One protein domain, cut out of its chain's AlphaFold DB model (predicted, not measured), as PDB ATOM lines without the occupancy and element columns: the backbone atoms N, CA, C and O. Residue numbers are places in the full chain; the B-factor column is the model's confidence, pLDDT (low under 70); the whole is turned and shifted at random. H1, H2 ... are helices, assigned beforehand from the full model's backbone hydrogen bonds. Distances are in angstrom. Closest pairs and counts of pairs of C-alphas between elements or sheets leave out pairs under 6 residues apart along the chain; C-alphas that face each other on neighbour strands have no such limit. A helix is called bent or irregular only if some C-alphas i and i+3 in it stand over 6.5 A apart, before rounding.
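Overview. This is residues 79 to 201 of the 202 residues of an uncharacterized protein of Aspergillus luchuensis (strain CBS 106.47) (UniProt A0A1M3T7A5). Three long helices, H3, H5 and H6, make an up-and-down bundle: H5 and H6 form a hairpin that is closed near its link and spreads toward the other end, and H3 packs on both. The short helix H2 packs on the first part of H3, on the side away from H5, H1 lies near H3 on that same side, and the short H4 stands crosswise at the first turns of H5. The printed part has 123 residues with six named helices, H1 to H6 in chain order, and no named strand; the class is all helix. The whole is compact, with a radius of gyration of the C-alphas of 14.8 A, and spans 42 by 34 by 23 A.

Arrangement. H3, residues 107 to 128, and H5, residues 147 to 168, touch, with the C-alphas of Asn 112 and Ile 158 closest at 5.7 A, at a shallow tilt of 25 degrees, opposite ways. H6, residues 173 to 192, touches H3 at a shallow tilt of 5 degrees, the same way; the closest C-alphas, those of Phe 120 and Tyr 190, are 6.6 A apart. H5 and H6 are a hairpin at 26 degrees and touch through residues 162 to 166 and 176 to 183 alone, the C-alphas of Gln 166 and Ala 176 being closest at 5.6 A. H2, residues 92 to 99, touches residues 109 to 114 of H3 alone, at a steep tilt of 65 degrees; the closest C-alphas, those of Ser 92 and Leu 110, are 5.1 A apart. H4, residues 136 to 143, touches residues 147 to 151 of H5 alone and is about perpendicular to H5 at 86 degrees, with the C-alphas of Ala 140 and Ala 147 closest at 5.5 A. H1, residues 81 to 89, is close to H4 but not clearly touching, with the C-alphas of Pro 82 and Lys 139 closest at 5.7 A; H1 and H5 are apart. Every O i to N i+4 pair is within hydrogen-bond range in H1, H4 and H6; the counts are 3 of 4 in H2, 15 of 18 in H3 and 17 of 18 in H5.

Along the chain. H3 is 30.9 A long from first to last C-alpha, beginning at C-alpha 107 (24.568, 96.273, -23.148). It has a kink of 42 degrees near residue 121 and is irregular, but only just: C-alphas 120 and 123 are 6.9 A apart. H5 is 30.4 A long, and H6, 28.1 A long, ends at C-alpha 192 (7.116, 102.540, -41.905). H1 measures 12.2 A from C-alpha 81 (11.809, 93.042, -12.364), H2 11.1 A and H4 10.5 A.

Size, cuts and confidence. The two C-alphas farthest apart, those of Leu 130 and Ser 171, are 44.7 A apart. The printed part, residues 79 to 201, has no cut. The links H1 to H2, H4 to H5 and H5 to H6 are tight, those from H2 to H3 and H3 to H4 are short, and no link is long. The mean pLDDT of the printed part is 91.7, and residue 104 alone is under 70.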
ATOM      1  N   PRO A  79      11.966  96.530  -7.972       87.81
ATOM      2  CA  PRO A  79      12.274  97.592  -8.918       87.81
ATOM      3  C   PRO A  79      13.017  97.158 -10.184       87.81
ATOM      4  O   PRO A  79      12.940  97.839 -11.206       87.81
ATOM      5  N   THR A  80      13.735  96.035 -10.131       89.75
ATOM      6  CA  THR A  80      14.510  95.524 -11.272       89.75
ATOM      7  C   THR A  80      13.689  94.616 -12.175       89.75
ATOM      8  O   THR A  80      14.019  94.472 -13.351       89.75
ATOM      9  N   PHE A  81      12.586  94.059 -11.663       89.62
ATOM     10  CA  PHE A  81      11.809  93.042 -12.364       89.62
ATOM     11  C   PHE A  81      11.357  93.471 -13.767       89.62
ATOM     12  O   PHE A  81      11.565  92.682 -14.686       89.62
ATOM     13  N   PRO A  82      10.826  94.693 -14.003       90.56
ATOM     14  CA  PRO A  82      10.440  95.102 -15.352       90.56
ATOM     15  C   PRO A  82      11.592  95.008 -16.355       90.56
ATOM     16  O   PRO A  82      11.389  94.558 -17.478       90.56
ATOM     17  N   LYS A  83      12.806  95.400 -15.952       91.88
ATOM     18  CA  LYS A  83      13.979  95.365 -16.829       91.88
ATOM     19  C   LYS A  83      14.506  93.944 -17.006       91.88
ATOM     20  O   LYS A  83      14.786  93.548 -18.132       91.88
ATOM     21  N   ASP A  84      14.589  93.178 -15.923       90.88
ATOM     22  CA  ASP A  84      15.035  91.783 -15.963       90.88
ATOM     23  C   ASP A  84      14.119  90.948 -16.867       90.88
ATOM     24  O   ASP A  84      14.588  90.216 -17.736       90.88
ATOM     25  N   PHE A  85      12.804  91.123 -16.722       90.56
ATOM     26  CA  PHE A  85      11.812  90.462 -17.557       90.56
ATOM     27  C   PHE A  85      11.906  90.892 -19.023       90.56
ATOM     28  O   PHE A  85      11.912  90.048 -19.921       90.56
ATOM     29  N   ARG A  86      12.080  92.197 -19.261       92.88
ATOM     30  CA  ARG A  86      12.220  92.752 -20.609       92.88
ATOM     31  C   ARG A  86      13.457  92.246 -21.348       92.88
ATOM     32  O   ARG A  86      13.400  92.037 -22.557       92.88
ATOM     33  N   ASN A  87      14.552  92.009 -20.628       91.44
ATOM     34  CA  ASN A  87      15.769  91.423 -21.192       91.44
ATOM     35  C   ASN A  87      15.566  89.957 -21.618       91.44
ATOM     36  O   ASN A  87      16.255  89.488 -22.519       91.44
ATOM     37  N   MET A  88      14.620  89.234 -21.001       89.88
ATOM     38  CA  MET A  88      14.301  87.851 -21.377       89.88
ATOM     39  C   MET A  88      13.372  87.778 -22.597       89.88
ATOM     40  O   MET A  88      13.639  87.011 -23.527       89.88
ATOM     41  N   ASN A  89      12.300  88.579 -22.616       89.69
ATOM     42  CA  ASN A  89      11.285  88.525 -23.680       89.69
ATOM     43  C   ASN A  89      11.595  89.406 -24.902       89.69
ATOM     44  O   ASN A  89      10.940  89.293 -25.934       89.69
ATOM     45  N   GLY A  90      12.623  90.250 -24.816       88.38
ATOM     46  CA  GLY A  90      12.909  91.259 -25.825       88.38
ATOM     47  C   GLY A  90      13.556  90.805 -27.110       88.38
ATOM     48  O   GLY A  90      13.416  91.457 -28.143       88.38
ATOM     49  N   SER A  91      14.297  89.700 -27.048       90.38
ATOM     50  CA  SER A  91      15.120  89.221 -28.162       90.38
ATOM     51  C   SER A  91      16.132  90.253 -28.704       90.38
ATOM     52  O   SER A  91      16.689  90.036 -29.781       90.38
ATOM     53  N   SER A  92      16.411  91.359 -27.996       91.94
ATOM     54  CA  SER A  92      17.381  92.382 -28.428       91.94
ATOM     55  C   SER A  92      18.762  91.791 -28.664       91.94
ATOM     56  O   SER A  92      19.417  92.135 -29.648       91.94
ATOM     57  N   GLU A  93      19.174  90.853 -27.808       90.06
ATOM     58  CA  GLU A  93      20.422  90.112 -27.975       90.06
ATOM     59  C   GLU A  93      20.466  89.422 -29.344       90.06
ATOM     60  O   GLU A  93      21.407  89.647 -30.104       90.06
ATOM     61  N   ALA A  94      19.420  88.682 -29.720       89.81
ATOM     62  CA  ALA A  94      19.350  88.046 -31.031       89.81
ATOM     63  C   ALA A  94      19.435  89.056 -32.188       89.81
ATOM     64  O   ALA A  94      20.257  88.882 -33.087       89.81
ATOM     65  N   TYR A  95      18.649  90.139 -32.151       89.00
ATOM     66  CA  TYR A  95      18.663  91.161 -33.206       89.00
ATOM     67  C   TYR A  95      20.040  91.791 -33.408       89.00
ATOM     68  O   TYR A  95      20.480  91.965 -34.546       89.00
ATOM     69  N   VAL A  96      20.733  92.113 -32.317       89.94
ATOM     70  CA  VAL A  96      22.049  92.745 -32.399       89.94
ATOM     71  C   VAL A  96      23.104  91.757 -32.895       89.94
ATOM     72  O   VAL A  96      23.873  92.102 -33.790       89.94
ATOM     73  N   TYR A  97      23.113  90.515 -32.402       89.06
ATOM     74  CA  TYR A  97      24.084  89.506 -32.839       89.06
ATOM     75  C   TYR A  97      23.866  89.027 -34.282       89.06
ATOM     76  O   TYR A  97      24.839  88.686 -34.952       89.06
ATOM     77  N   PHE A  98      22.638  89.072 -34.813       87.06
ATOM     78  CA  PHE A  98      22.405  88.821 -36.242       87.06
ATOM     79  C   PHE A  98      23.065  89.858 -37.155       87.06
ATOM     80  O   PHE A  98      23.397  89.545 -38.298       87.06
ATOM     81  N   LEU A  99      23.251  91.087 -36.675       80.56
ATOM     82  CA  LEU A  99      23.783  92.194 -37.472       80.56
ATOM     83  C   LEU A  99      25.261  92.466 -37.200       80.56
ATOM     84  O   LEU A  99      25.969  92.931 -38.092       80.56
ATOM     85  N   LEU A 100      25.726  92.163 -35.987       82.44
ATOM     86  CA  LEU A 100      27.093  92.383 -35.525       82.44
ATOM     87  C   LEU A 100      27.726  91.066 -35.026       82.44
ATOM     88  O   LEU A 100      28.134  90.971 -33.870       82.44
ATOM     89  N   PRO A 101      27.824  90.024 -35.876       75.75
ATOM     90  CA  PRO A 101      28.156  88.661 -35.442       75.75
ATOM     91  C   PRO A 101      29.607  88.467 -34.978       75.75
ATOM     92  O   PRO A 101      29.930  87.463 -34.340       75.75
ATOM     93  N   HIS A 102      30.487  89.408 -35.318       74.31
ATOM     94  CA  HIS A 102      31.910  89.383 -34.973       74.31
ATOM     95  C   HIS A 102      32.282  90.380 -33.877       74.31
ATOM     96  O   HIS A 102      33.425  90.381 -33.426       74.31
ATOM     97  N   GLU A 103      31.330  91.198 -33.436       70.94
ATOM     98  CA  GLU A 103      31.597  92.335 -32.567       70.94
ATOM     99  C   GLU A 103      31.002  92.106 -31.183       70.94
ATOM    100  O   GLU A 103      29.991  91.420 -31.006       70.94
ATOM    101  N   VAL A 104      31.638  92.688 -30.168       63.44
ATOM    102  CA  VAL A 104      31.092  92.659 -28.813       63.44
ATOM    103  C   VAL A 104      29.896  93.605 -28.775       63.44
ATOM    104  O   VAL A 104      30.055  94.824 -28.814       63.44
ATOM    105  N   SER A 105      28.692  93.038 -28.696       71.44
ATOM    106  CA  SER A 105      27.486  93.813 -28.418       71.44
ATOM    107  C   SER A 105      27.634  94.531 -27.077       71.44
ATOM    108  O   SER A 105      27.985  93.912 -26.067       71.44
ATOM    109  N   THR A 106      27.371  95.837 -27.060       82.69
ATOM    110  CA  THR A 106      27.345  96.599 -25.817       82.69
ATOM    111  C   THR A 106      25.960  96.457 -25.174       82.69
ATOM    112  O   THR A 106      24.952  96.521 -25.888       82.69
ATOM    113  N   PRO A 107      25.859  96.290 -23.842       89.12
ATOM    114  CA  PRO A 107      24.568  96.273 -23.148       89.12
ATOM    115  C   PRO A 107      23.692  97.482 -23.495       89.12
ATOM    116  O   PRO A 107      22.476  97.369 -23.601       89.12
ATOM    117  N   GLU A 108      24.311  98.633 -23.760       92.69
ATOM    118  CA  GLU A 108      23.629  99.849 -24.183       92.69
ATOM    119  C   GLU A 108      22.887  99.684 -25.513       92.69
ATOM    120  O   GLU A 108      21.807 100.247 -25.662       92.69
ATOM    121  N   LEU A 109      23.432  98.930 -26.474       92.31
ATOM    122  CA  LEU A 109      22.787  98.698 -27.769       92.31
ATOM    123  C   LEU A 109      21.605  97.725 -27.650       92.31
ATOM    124  O   LEU A 109      20.592  97.898 -28.337       92.31
ATOM    125  N   LEU A 110      21.716  96.736 -26.755       93.44
ATOM    126  CA  LEU A 110      20.616  95.828 -26.417       93.44
ATOM    127  C   LEU A 110      19.467  96.602 -25.771       93.44
ATOM    128  O   LEU A 110      18.335  96.553 -26.244       93.44
ATOM    129  N   ASP A 111      19.782  97.405 -24.756       94.12
ATOM    130  CA  ASP A 111      18.806  98.260 -24.091       94.12
ATOM    131  C   ASP A 111      18.143  99.232 -25.066       94.12
ATOM    132  O   ASP A 111      16.928  99.386 -25.045       94.12
ATOM    133  N   ASN A 112      18.925  99.873 -25.937       95.00
ATOM    134  CA  ASN A 112      18.389 100.819 -26.909       95.00
ATOM    135  C   ASN A 112      17.412 100.139 -27.881       95.00
ATOM    136  O   ASN A 112      16.366 100.705 -28.182       95.00
ATOM    137  N   THR A 113      17.722  98.910 -28.310       94.94
ATOM    138  CA  THR A 113      16.833  98.084 -29.146       94.94
ATOM    139  C   THR A 113      15.480  97.868 -28.475       94.94
ATOM    140  O   THR A 113      14.433  98.060 -29.095       94.94
ATOM    141  N   ASP A 114      15.505  97.479 -27.203       95.62
ATOM    142  CA  ASP A 114      14.295  97.186 -26.444       95.62
ATOM    143  C   ASP A 114      13.464  98.444 -26.182       95.62
ATOM    144  O   ASP A 114      12.253  98.448 -26.379       95.62
ATOM    145  N   GLU A 115      14.119  99.545 -25.827       96.25
ATOM    146  CA  GLU A 115      13.455 100.810 -25.511       96.25
ATOM    147  C   GLU A 115      12.821 101.473 -26.729       96.25
ATOM    148  O   GLU A 115      11.730 102.035 -26.628       96.25
ATOM    149  N   ILE A 116      13.482 101.403 -27.889       96.69
ATOM    150  CA  ILE A 116      12.883 101.847 -29.149       96.69
ATOM    151  C   ILE A 116      11.642 100.999 -29.425       96.69
ATOM    152  O   ILE A 116      10.590 101.553 -29.744       96.69
ATOM    153  N   ASN A 117      11.727  99.675 -29.273       96.12
ATOM    154  CA  ASN A 117      10.565  98.820 -29.462       96.12
ATOM    155  C   ASN A 117       9.414  99.217 -28.524       96.12
ATOM    156  O   ASN A 117       8.338  99.504 -29.038       96.12
ATOM    157  N   ASP A 118       9.662  99.342 -27.218       96.56
ATOM    158  CA  ASP A 118       8.645  99.694 -26.218       96.56
ATOM    159  C   ASP A 118       8.005 101.066 -26.485       96.56
ATOM    160  O   ASP A 118       6.801 101.250 -26.302       96.56
ATOM    161  N   LEU A 119       8.794 102.046 -26.941       96.81
ATOM    162  CA  LEU A 119       8.291 103.378 -27.276       96.81
ATOM    163  C   LEU A 119       7.372 103.346 -28.504       96.81
ATOM    164  O   LEU A 119       6.286 103.928 -28.482       96.81
ATOM    165  N   PHE A 120       7.803 102.689 -29.585       95.75
ATOM    166  CA  PHE A 120       7.066 102.679 -30.852       95.75
ATOM    167  C   PHE A 120       5.914 101.667 -30.872       95.75
ATOM    168  O   PHE A 120       4.944 101.867 -31.606       95.75
ATOM    169  N   SER A 121       5.978 100.596 -30.079       95.69
ATOM    170  CA  SER A 121       4.909  99.599 -29.989       95.69
ATOM    171  C   SER A 121       3.781 100.003 -29.040       95.69
ATOM    172  O   SER A 121       2.653  99.541 -29.232       95.69
ATOM    173  N   PHE A 122       4.034 100.923 -28.097       96.38
ATOM    174  CA  PHE A 122       3.071 101.334 -27.068       96.38
ATOM    175  C   PHE A 122       1.691 101.698 -27.625       96.38
ATOM    176  O   PHE A 122       0.668 101.280 -27.082       96.38
ATOM    177  N   TYR A 123       1.627 102.466 -28.717       95.25
ATOM    178  CA  TYR A 123       0.339 102.858 -29.299       95.25
ATOM    179  C   TYR A 123      -0.486 101.633 -29.709       95.25
ATOM    180  O   TYR A 123      -1.650 101.483 -29.329       95.25
ATOM    181  N   LYS A 124       0.141 100.717 -30.444       95.00
ATOM    182  CA  LYS A 124      -0.500  99.498 -30.922       95.00
ATOM    183  C   LYS A 124      -0.876  98.568 -29.762       95.00
ATOM    184  O   LYS A 124      -1.988  98.050 -29.742       95.00
ATOM    185  N   GLU A 125       0.029  98.354 -28.818       93.69
ATOM    186  CA  GLU A 125      -0.145  97.394 -27.722       93.69
ATOM    187  C   GLU A 125      -1.136  97.895 -26.670       93.69
ATOM    188  O   GLU A 125      -1.973  97.135 -26.180       93.69
ATOM    189  N   SER A 126      -1.084  99.190 -26.354       93.25
ATOM    190  CA  SER A 126      -1.742  99.727 -25.167       93.25
ATOM    191  C   SER A 126      -2.848 100.742 -25.434       93.25
ATOM    192  O   SER A 126      -3.798 100.809 -24.654       93.25
ATOM    193  N   VAL A 127      -2.761 101.536 -26.503       92.88
ATOM    194  CA  VAL A 127      -3.823 102.500 -26.844       92.88
ATOM    195  C   VAL A 127      -4.907 101.819 -27.670       92.88
ATOM    196  O   VAL A 127      -6.087 101.896 -27.341       92.88
ATOM    197  N   VAL A 128      -4.491 101.124 -28.725       93.50
ATOM    198  CA  VAL A 128      -5.360 100.288 -29.557       93.50
ATOM    199  C   VAL A 128      -5.644  98.956 -28.872       93.50
ATOM    200  O   VAL A 128      -6.780  98.484 -28.861       93.50
ATOM    201  N   GLY A 129      -4.585  98.315 -28.381       91.50
ATOM    202  CA  GLY A 129      -4.644  96.998 -27.778       91.50
ATOM    203  C   GLY A 129      -4.963  97.034 -26.287       91.50
ATOM    204  O   GLY A 129      -5.075  98.077 -25.633       91.50
ATOM    205  N   LEU A 130      -5.091  95.834 -25.730       89.94
ATOM    206  CA  LEU A 130      -5.396  95.612 -24.317       89.94
ATOM    207  C   LEU A 130      -4.162  95.168 -23.519       89.94
ATOM    208  O   LEU A 130      -4.286  94.788 -22.358       89.94
ATOM    209  N   GLU A 131      -2.972  95.229 -24.114       89.44
ATOM    210  CA  GLU A 131      -1.740  94.778 -23.479       89.44
ATOM    211  C   GLU A 131      -1.314  95.802 -22.414       89.44
ATOM    212  O   GLU A 131      -1.184  97.004 -22.685       89.44
ATOM    213  N   ARG A 132      -1.191  95.335 -21.164       87.56
ATOM    214  CA  ARG A 132      -0.819  96.132 -19.974       87.56
ATOM    215  C   ARG A 132       0.326  95.525 -19.170       87.56
ATOM    216  O   ARG A 132       0.757  96.108 -18.184       87.56
ATOM    217  N   GLU A 133       0.821  94.374 -19.596       85.81
ATOM    218  CA  GLU A 133       1.954  93.691 -18.967       85.81
ATOM    219  C   GLU A 133       3.229  93.819 -19.829       85.81
ATOM    220  O   GLU A 133       4.193  93.089 -19.641       85.81
ATOM    221  N   THR A 134       3.246  94.794 -20.749       87.81
ATOM    222  CA  THR A 134       4.430  95.244 -21.502       87.81
ATOM    223  C   THR A 134       5.222  96.257 -20.681       87.81
ATOM    224  O   THR A 134       4.635  96.944 -19.846       87.81
ATOM    225  N   PHE A 135       6.534  96.387 -20.914       92.88
ATOM    226  CA  PHE A 135       7.499  97.102 -20.054       92.88
ATOM    227  C   PHE A 135       7.001  98.419 -19.432       92.88
ATOM    228  O   PHE A 135       7.209  98.658 -18.239       92.88
ATOM    229  N   VAL A 136       6.313  99.257 -20.215       95.19
ATOM    230  CA  VAL A 136       5.871 100.601 -19.811       95.19
ATOM    231  C   VAL A 136       5.013 100.585 -18.540       95.19
ATOM    232  O   VAL A 136       5.221 101.410 -17.649       95.19
ATOM    233  N   TYR A 137       4.066  99.654 -18.419       92.69
ATOM    234  CA  TYR A 137       3.119  99.625 -17.298       92.69
ATOM    235  C   TYR A 137       3.709  99.054 -16.000       92.69
ATOM    236  O   TYR A 137       3.557  99.708 -14.964       92.69
ATOM    237  N   PRO A 138       4.402  97.896 -15.989       90.94
ATOM    238  CA  PRO A 138       5.161  97.438 -14.832       90.94
ATOM    239  C   PRO A 138       6.186  98.475 -14.372       90.94
ATOM    240  O   PRO A 138       6.266  98.743 -13.175       90.94
ATOM    241  N   LYS A 139       6.899  99.130 -15.301       93.88
ATOM    242  CA  LYS A 139       7.854 100.192 -14.959       93.88
ATOM    243  C   LYS A 139       7.170 101.396 -14.309       93.88
ATOM    244  O   LYS A 139       7.613 101.847 -13.258       93.88
ATOM    245  N   ALA A 140       6.057 101.864 -14.876       93.94
ATOM    246  CA  ALA A 140       5.260 102.945 -14.296       93.94
ATOM    247  C   ALA A 140       4.767 102.604 -12.876       93.94
ATOM    248  O   ALA A 140       4.896 103.419 -11.965       93.94
ATOM    249  N   ARG A 141       4.267 101.374 -12.668       91.62
ATOM    250  CA  ARG A 141       3.822 100.866 -11.356       91.62
ATOM    251  C   ARG A 141       4.937 100.912 -10.316       91.62
ATOM    252  O   ARG A 141       4.738 101.464  -9.239       91.62
ATOM    253  N   VAL A 142       6.084 100.327 -10.652       92.12
ATOM    254  CA  VAL A 142       7.258 100.252  -9.777       92.12
ATOM    255  C   VAL A 142       7.760 101.645  -9.399       92.12
ATOM    256  O   VAL A 142       8.091 101.884  -8.241       92.12
ATOM    257  N   ASP A 143       7.785 102.567 -10.359       92.75
ATOM    258  CA  ASP A 143       8.299 103.921 -10.147       92.75
ATOM    259  C   ASP A 143       7.283 104.860  -9.481       92.75
ATOM    260  O   ASP A 143       7.614 106.006  -9.177       92.75
ATOM    261  N   GLY A 144       6.033 104.423  -9.293       93.38
ATOM    262  CA  GLY A 144       4.944 105.298  -8.854       93.38
ATOM    263  C   GLY A 144       4.667 106.438  -9.842       93.38
ATOM    264  O   GLY A 144       4.281 107.532  -9.431       93.38
ATOM    265  N   SER A 145       4.892 106.200 -11.136       96.38
ATOM    266  CA  SER A 145       4.725 107.179 -12.211       96.38
ATOM    267  C   SER A 145       3.594 106.793 -13.170       96.38
ATOM    268  O   SER A 145       2.992 105.724 -13.084       96.38
ATOM    269  N   SER A 146       3.249 107.701 -14.077       96.81
ATOM    270  CA  SER A 146       2.295 107.444 -15.159       96.81
ATOM    271  C   SER A 146       2.974 106.801 -16.370       96.81
ATOM    272  O   SER A 146       4.147 107.054 -16.639       96.81
ATOM    273  N   ALA A 147       2.210 106.060 -17.181       96.25
ATOM    274  CA  ALA A 147       2.700 105.537 -18.462       96.25
ATOM    275  C   ALA A 147       3.280 106.648 -19.359       96.25
ATOM    276  O   ALA A 147       4.317 106.460 -19.984       96.25
ATOM    277  N   TYR A 148       2.665 107.837 -19.361       96.62
ATOM    278  CA  TYR A 148       3.181 109.005 -20.078       96.62
ATOM    279  C   TYR A 148       4.586 109.413 -19.609       96.62
ATOM    280  O   TYR A 148       5.474 109.607 -20.435       96.62
ATOM    281  N   GLN A 149       4.813 109.497 -18.295       98.12
ATOM    282  CA  GLN A 149       6.137 109.809 -17.743       98.12
ATOM    283  C   GLN A 149       7.164 108.728 -18.097       98.12
ATOM    284  O   GLN A 149       8.298 109.060 -18.438       98.12
ATOM    285  N   THR A 150       6.766 107.453 -18.089       97.50
ATOM    286  CA  THR A 150       7.628 106.350 -18.534       97.50
ATOM    287  C   THR A 150       8.005 106.481 -20.011       97.50
ATOM    288  O   THR A 150       9.170 106.315 -20.353       97.50
ATOM    289  N   LEU A 151       7.071 106.851 -20.893       97.62
ATOM    290  CA  LEU A 151       7.363 107.085 -22.315       97.62
ATOM    291  C   LEU A 151       8.295 108.288 -22.530       97.62
ATOM    292  O   LEU A 151       9.209 108.223 -23.352       97.62
ATOM    293  N   GLN A 152       8.106 109.375 -21.774       97.81
ATOM    294  CA  GLN A 152       9.024 110.520 -21.808       97.81
ATOM    295  C   GLN A 152      10.438 110.123 -21.365       97.81
ATOM    296  O   GLN A 152      11.419 110.529 -21.990       97.81
ATOM    297  N   MET A 153      10.537 109.313 -20.310       97.06
ATOM    298  CA  MET A 153      11.801 108.764 -19.826       97.06
ATOM    299  C   MET A 153      12.467 107.890 -20.894       97.06
ATOM    300  O   MET A 153      13.624 108.141 -21.217       97.06
ATOM    301  N   LEU A 154      11.731 106.964 -21.520       97.00
ATOM    302  CA  LEU A 154      12.231 106.140 -22.628       97.00
ATOM    303  C   LEU A 154      12.777 106.991 -23.779       97.00
ATOM    304  O   LEU A 154      13.890 106.761 -24.244       97.00
ATOM    305  N   SER A 155      12.049 108.027 -24.205       96.81
ATOM    306  CA  SER A 155      12.523 108.928 -25.262       96.81
ATOM    307  C   SER A 155      13.847 109.617 -24.902       96.81
ATOM    308  O   SER A 155      14.712 109.765 -25.768       96.81
ATOM    309  N   GLY A 156      14.020 110.037 -23.645       97.31
ATOM    310  CA  GLY A 156      15.274 110.623 -23.168       97.31
ATOM    311  C   GLY A 156      16.413 109.603 -23.103       97.31
ATOM    312  O   GLY A 156      17.535 109.894 -23.527       97.31
ATOM    313  N   GLU A 157      16.114 108.401 -22.620       96.25
ATOM    314  CA  GLU A 157      17.056 107.293 -22.478       96.25
ATOM    315  C   GLU A 157      17.574 106.776 -23.824       96.25
ATOM    316  O   GLU A 157      18.777 106.548 -23.958       96.25
ATOM    317  N   ILE A 158      16.725 106.707 -24.855       96.88
ATOM    318  CA  ILE A 158      17.133 106.332 -26.217       96.88
ATOM    319  C   ILE A 158      18.212 107.291 -26.740       96.88
ATOM    320  O   ILE A 158      19.268 106.853 -27.199       96.88
ATOM    321  N   LEU A 159      17.988 108.605 -26.617       96.00
ATOM    322  CA  LEU A 159      18.947 109.624 -27.062       96.00
ATOM    323  C   LEU A 159      20.229 109.613 -26.221       96.00
ATOM    324  O   LEU A 159      21.329 109.819 -26.741       96.00
ATOM    325  N   ARG A 160      20.102 109.398 -24.907       97.00
ATOM    326  CA  ARG A 160      21.247 109.296 -23.997       97.00
ATOM    327  C   ARG A 160      22.108 108.079 -24.342       97.00
ATOM    328  O   ARG A 160      23.328 108.219 -24.425       97.00
ATOM    329  N   ARG A 161      21.489 106.916 -24.572       95.25
ATOM    330  CA  ARG A 161      22.180 105.674 -24.937       95.25
ATOM    331  C   ARG A 161      22.821 105.749 -26.311       95.25
ATOM    332  O   ARG A 161      23.958 105.317 -26.423       95.25
ATOM    333  N   GLU A 162      22.189 106.366 -27.310       94.75
ATOM    334  CA  GLU A 162      22.836 106.568 -28.617       94.75
ATOM    335  C   GLU A 162      24.172 107.314 -28.456       94.75
ATOM    336  O   GLU A 162      25.203 106.859 -28.949       94.75
ATOM    337  N   ARG A 163      24.196 108.416 -27.692       95.69
ATOM    338  CA  ARG A 163      25.439 109.165 -27.424       95.69
ATOM    339  C   ARG A 163      26.467 108.335 -26.659       95.69
ATOM    340  O   ARG A 163      27.655 108.418 -26.957       95.69
ATOM    341  N   LEU A 164      26.019 107.554 -25.678       95.75
ATOM    342  CA  LEU A 164      26.895 106.683 -24.899       95.75
ATOM    343  C   LEU A 164      27.521 105.594 -25.779       95.75
ATOM    344  O   LEU A 164      28.731 105.407 -25.726       95.75
ATOM    345  N   ILE A 165      26.735 104.955 -26.647       93.69
ATOM    346  CA  ILE A 165      27.207 103.971 -27.628       93.69
ATOM    347  C   ILE A 165      28.274 104.598 -28.530       93.69
ATOM    348  O   ILE A 165      29.346 104.023 -28.694       93.69
ATOM    349  N   GLN A 166      28.039 105.806 -29.054       94.00
ATOM    350  CA  GLN A 166      29.041 106.510 -29.864       94.00
ATOM    351  C   GLN A 166      30.326 106.813 -29.077       94.00
ATOM    352  O   GLN A 166      31.421 106.695 -29.619       94.00
ATOM    353  N   SER A 167      30.212 107.161 -27.792       94.69
ATOM    354  CA  SER A 167      31.376 107.387 -26.930       94.69
ATOM    355  C   SER A 167      32.148 106.102 -26.625       94.69
ATOM    356  O   SER A 167      33.374 106.148 -26.562       94.69
ATOM    357  N   ILE A 168      31.460 104.977 -26.411       92.62
ATOM    358  CA  ILE A 168      32.081 103.669 -26.157       92.62
ATOM    359  C   ILE A 168      32.834 103.203 -27.406       92.62
ATOM    360  O   ILE A 168      33.969 102.745 -27.316       92.62
ATOM    361  N   LEU A 169      32.222 103.380 -28.576       91.62
ATOM    362  CA  LEU A 169      32.743 102.920 -29.861       91.62
ATOM    363  C   LEU A 169      33.659 103.941 -30.550       91.62
ATOM    364  O   LEU A 169      34.041 103.744 -31.697       91.62
ATOM    365  N   GLN A 170      34.058 105.024 -29.877       93.12
ATOM    366  CA  GLN A 170      34.852 106.097 -30.493       93.12
ATOM    367  C   GLN A 170      36.196 105.623 -31.077       93.12
ATOM    368  O   GLN A 170      36.722 106.245 -31.999       93.12
ATOM    369  N   SER A 171      36.762 104.535 -30.541       92.94
ATOM    370  CA  SER A 171      38.007 103.932 -31.033       92.94
ATOM    371  C   SER A 171      37.813 103.039 -32.260       92.94
ATOM    372  O   SER A 171      38.800 102.672 -32.889       92.94
ATOM    373  N   ASP A 172      36.568 102.702 -32.600       92.19
ATOM    374  CA  ASP A 172      36.198 101.915 -33.775       92.19
ATOM    375  C   ASP A 172      35.112 102.649 -34.587       92.19
ATOM    376  O   ASP A 172      33.909 102.434 -34.400       92.19
ATOM    377  N   PRO A 173      35.518 103.532 -35.517       91.88
ATOM    378  CA  PRO A 173      34.580 104.312 -36.318       91.88
ATOM    379  C   PRO A 173      33.651 103.463 -37.194       91.88
ATOM    380  O   PRO A 173      32.552 103.911 -37.526       91.88
ATOM    381  N   VAL A 174      34.077 102.255 -37.585       91.19
ATOM    382  CA  VAL A 174      33.263 101.355 -38.410       91.19
ATOM    383  C   VAL A 174      32.133 100.787 -37.562       91.19
ATOM    384  O   VAL A 174      30.967 100.896 -37.948       91.19
ATOM    385  N   LEU A 175      32.454 100.265 -36.379       89.19
ATOM    386  CA  LEU A 175      31.456  99.739 -35.453       89.19
ATOM    387  C   LEU A 175      30.516 100.838 -34.939       89.19
ATOM    388  O   LEU A 175      29.298 100.644 -34.907       89.19
ATOM    389  N   ALA A 176      31.043 102.027 -34.632       91.56
ATOM    390  CA  ALA A 176      30.238 103.194 -34.267       91.56
ATOM    391  C   ALA A 176      29.223 103.566 -35.364       91.56
ATOM    392  O   ALA A 176      28.053 103.848 -35.071       91.56
ATOM    393  N   HIS A 177      29.652 103.525 -36.632       91.75
ATOM    394  CA  HIS A 177      28.781 103.777 -37.774       91.75
ATOM    395  C   HIS A 177      27.704 102.697 -37.924       91.75
ATOM    396  O   HIS A 177      26.533 103.039 -38.095       91.75
ATOM    397  N   LEU A 178      28.068 101.416 -37.819       91.00
ATOM    398  CA  LEU A 178      27.115 100.304 -37.895       91.00
ATOM    399  C   LEU A 178      26.056 100.385 -36.791       91.00
ATOM    400  O   LEU A 178      24.867 100.264 -37.083       91.00
ATOM    401  N   ALA A 179      26.461 100.676 -35.551       91.44
ATOM    402  CA  ALA A 179      25.539 100.850 -34.433       91.44
ATOM    403  C   ALA A 179      24.569 102.024 -34.665       91.44
ATOM    404  O   ALA A 179      23.358 101.867 -34.506       91.44
ATOM    405  N   SER A 180      25.063 103.184 -35.119       92.62
ATOM    406  CA  SER A 180      24.198 104.332 -35.444       92.62
ATOM    407  C   SER A 180      23.235 104.016 -36.593       92.62
ATOM    408  O   SER A 180      22.049 104.354 -36.541       92.62
ATOM    409  N   MET A 181      23.724 103.329 -37.628       93.19
ATOM    410  CA  MET A 181      22.906 102.900 -38.758       93.19
ATOM    411  C   MET A 181      21.806 101.932 -38.331       93.19
ATOM    412  O   MET A 181      20.675 102.077 -38.794       93.19
ATOM    413  N   TYR A 182      22.110 100.980 -37.451       92.44
ATOM    414  CA  TYR A 182      21.130 100.052 -36.902       92.44
ATOM    415  C   TYR A 182      20.014 100.785 -36.149       92.44
ATOM    416  O   TYR A 182      18.848 100.633 -36.513       92.44
ATOM    417  N   ILE A 183      20.364 101.658 -35.196       94.12
ATOM    418  CA  ILE A 183      19.404 102.448 -34.403       94.12
ATOM    419  C   ILE A 183      18.469 103.246 -35.323       94.12
ATOM    420  O   ILE A 183      17.242 103.154 -35.242       94.12
ATOM    421  N   ARG A 184      19.042 103.988 -36.278       94.69
ATOM    422  CA  ARG A 184      18.266 104.804 -37.225       94.69
ATOM    423  C   ARG A 184      17.362 103.960 -38.116       94.69
ATOM    424  O   ARG A 184      16.220 104.344 -38.377       94.69
ATOM    425  N   ARG A 185      17.857 102.820 -38.605       93.81
ATOM    426  CA  ARG A 185      17.073 101.917 -39.459       93.81
ATOM    427  C   ARG A 185      15.954 101.237 -38.690       93.81
ATOM    428  O   ARG A 185      14.892 101.057 -39.270       93.81
ATOM    429  N   GLN A 186      16.147 100.924 -37.415       92.56
ATOM    430  CA  GLN A 186      15.093 100.382 -36.569       92.56
ATOM    431  C   GLN A 186      13.956 101.393 -36.368       92.56
ATOM    432  O   GLN A 186      12.797 101.061 -36.600       92.56
ATOM    433  N   ILE A 187      14.283 102.649 -36.045       94.88
ATOM    434  CA  ILE A 187      13.288 103.731 -35.961       94.88
ATOM    435  C   ILE A 187      12.559 103.900 -37.300       94.88
ATOM    436  O   ILE A 187      11.333 103.949 -37.345       94.88
ATOM    437  N   THR A 188      13.307 103.936 -38.406       95.00
ATOM    438  CA  THR A 188      12.725 104.052 -39.754       95.00
ATOM    439  C   THR A 188      11.785 102.885 -40.057       95.00
ATOM    440  O   THR A 188      10.680 103.098 -40.548       95.00
ATOM    441  N   PHE A 189      12.198 101.659 -39.727       93.38
ATOM    442  CA  PHE A 189      11.377 100.465 -39.880       93.38
ATOM    443  C   PHE A 189      10.063 100.614 -39.115       93.38
ATOM    444  O   PHE A 189       9.003 100.439 -39.713       93.38
ATOM    445  N   TYR A 190      10.105 101.021 -37.845       94.06
ATOM    446  CA  TYR A 190       8.901 101.202 -37.035       94.06
ATOM    447  C   TYR A 190       7.972 102.301 -37.552       94.06
ATOM    448  O   TYR A 190       6.766 102.077 -37.626       94.06
ATOM    449  N   LEU A 191       8.516 103.429 -38.009       93.00
ATOM    450  CA  LEU A 191       7.734 104.502 -38.635       93.00
ATOM    451  C   LEU A 191       7.103 104.093 -39.975       93.00
ATOM    452  O   LEU A 191       6.117 104.694 -40.392       93.00
ATOM    453  N   SER A 192       7.653 103.080 -40.647       93.56
ATOM    454  CA  SER A 192       7.116 102.540 -41.905       93.56
ATOM    455  C   SER A 192       6.248 101.289 -41.731       93.56
ATOM    456  O   SER A 192       5.652 100.809 -42.691       93.56
ATOM    457  N   SER A 193       6.191 100.726 -40.522       92.94
ATOM    458  CA  SER A 193       5.558  99.434 -40.273       92.94
ATOM    459  C   SER A 193       4.059  99.588 -40.045       92.94
ATOM    460  O   SER A 193       3.632 100.044 -38.985       92.94
ATOM    461  N   GLU A 194       3.240  99.124 -40.994       91.62
ATOM    462  CA  GLU A 194       1.771  99.098 -40.855       91.62
ATOM    463  C   GLU A 194       1.320  98.382 -39.574       91.62
ATOM    464  O   GLU A 194       0.357  98.796 -38.928       91.62
ATOM    465  N   ARG A 195       2.068  97.354 -39.142       90.62
ATOM    466  CA  ARG A 195       1.816  96.619 -37.892       90.62
ATOM    467  C   ARG A 195       1.746  97.547 -36.675       90.62
ATOM    468  O   ARG A 195       1.024  97.218 -35.733       90.62
ATOM    469  N   LEU A 196       2.519  98.634 -36.658       89.38
ATOM    470  CA  LEU A 196       2.572  99.592 -35.549       89.38
ATOM    471  C   LEU A 196       1.605 100.768 -35.704       89.38
ATOM    472  O   LEU A 196       1.479 101.570 -34.784       89.38
ATOM    473  N   ARG A 197       0.887 100.840 -36.831       89.94
ATOM    474  CA  ARG A 197      -0.140 101.853 -37.115       89.94
ATOM    475  C   ARG A 197       0.353 103.314 -36.995       89.94
ATOM    476  O   ARG A 197      -0.402 104.159 -36.514       89.94
ATOM    477  N   PRO A 198       1.574 103.667 -37.453       86.75
ATOM    478  CA  PRO A 198       2.090 105.036 -37.337       86.75
ATOM    479  C   PRO A 198       1.246 106.059 -38.117       86.75
ATOM    480  O   PRO A 198       1.188 107.223 -37.735       86.75
ATOM    481  N   SER A 199       0.545 105.628 -39.170       89.62
ATOM    482  CA  SER A 199      -0.361 106.464 -39.968       89.62
ATOM    483  C   SER A 199      -1.567 107.013 -39.197       89.62
ATOM    484  O   SER A 199      -2.232 107.912 -39.692       89.62
ATOM    485  N   GLU A 200      -1.877 106.472 -38.018       92.31
ATOM    486  CA  GLU A 200      -3.003 106.919 -37.180       92.31
ATOM    487  C   GLU A 200      -2.610 107.997 -36.168       92.31
ATOM    488  O   GLU A 200      -3.470 108.546 -35.481       92.31
ATOM    489  N   LEU A 201      -1.312 108.290 -36.072       84.06
ATOM    490  CA  LEU A 201      -0.743 109.314 -35.199       84.06
ATOM    491  C   LEU A 201      -0.396 110.613 -35.947       84.06
ATOM    492  O   LEU A 201       0.077 111.557 -35.312       84.06
TER     493      LEU A 201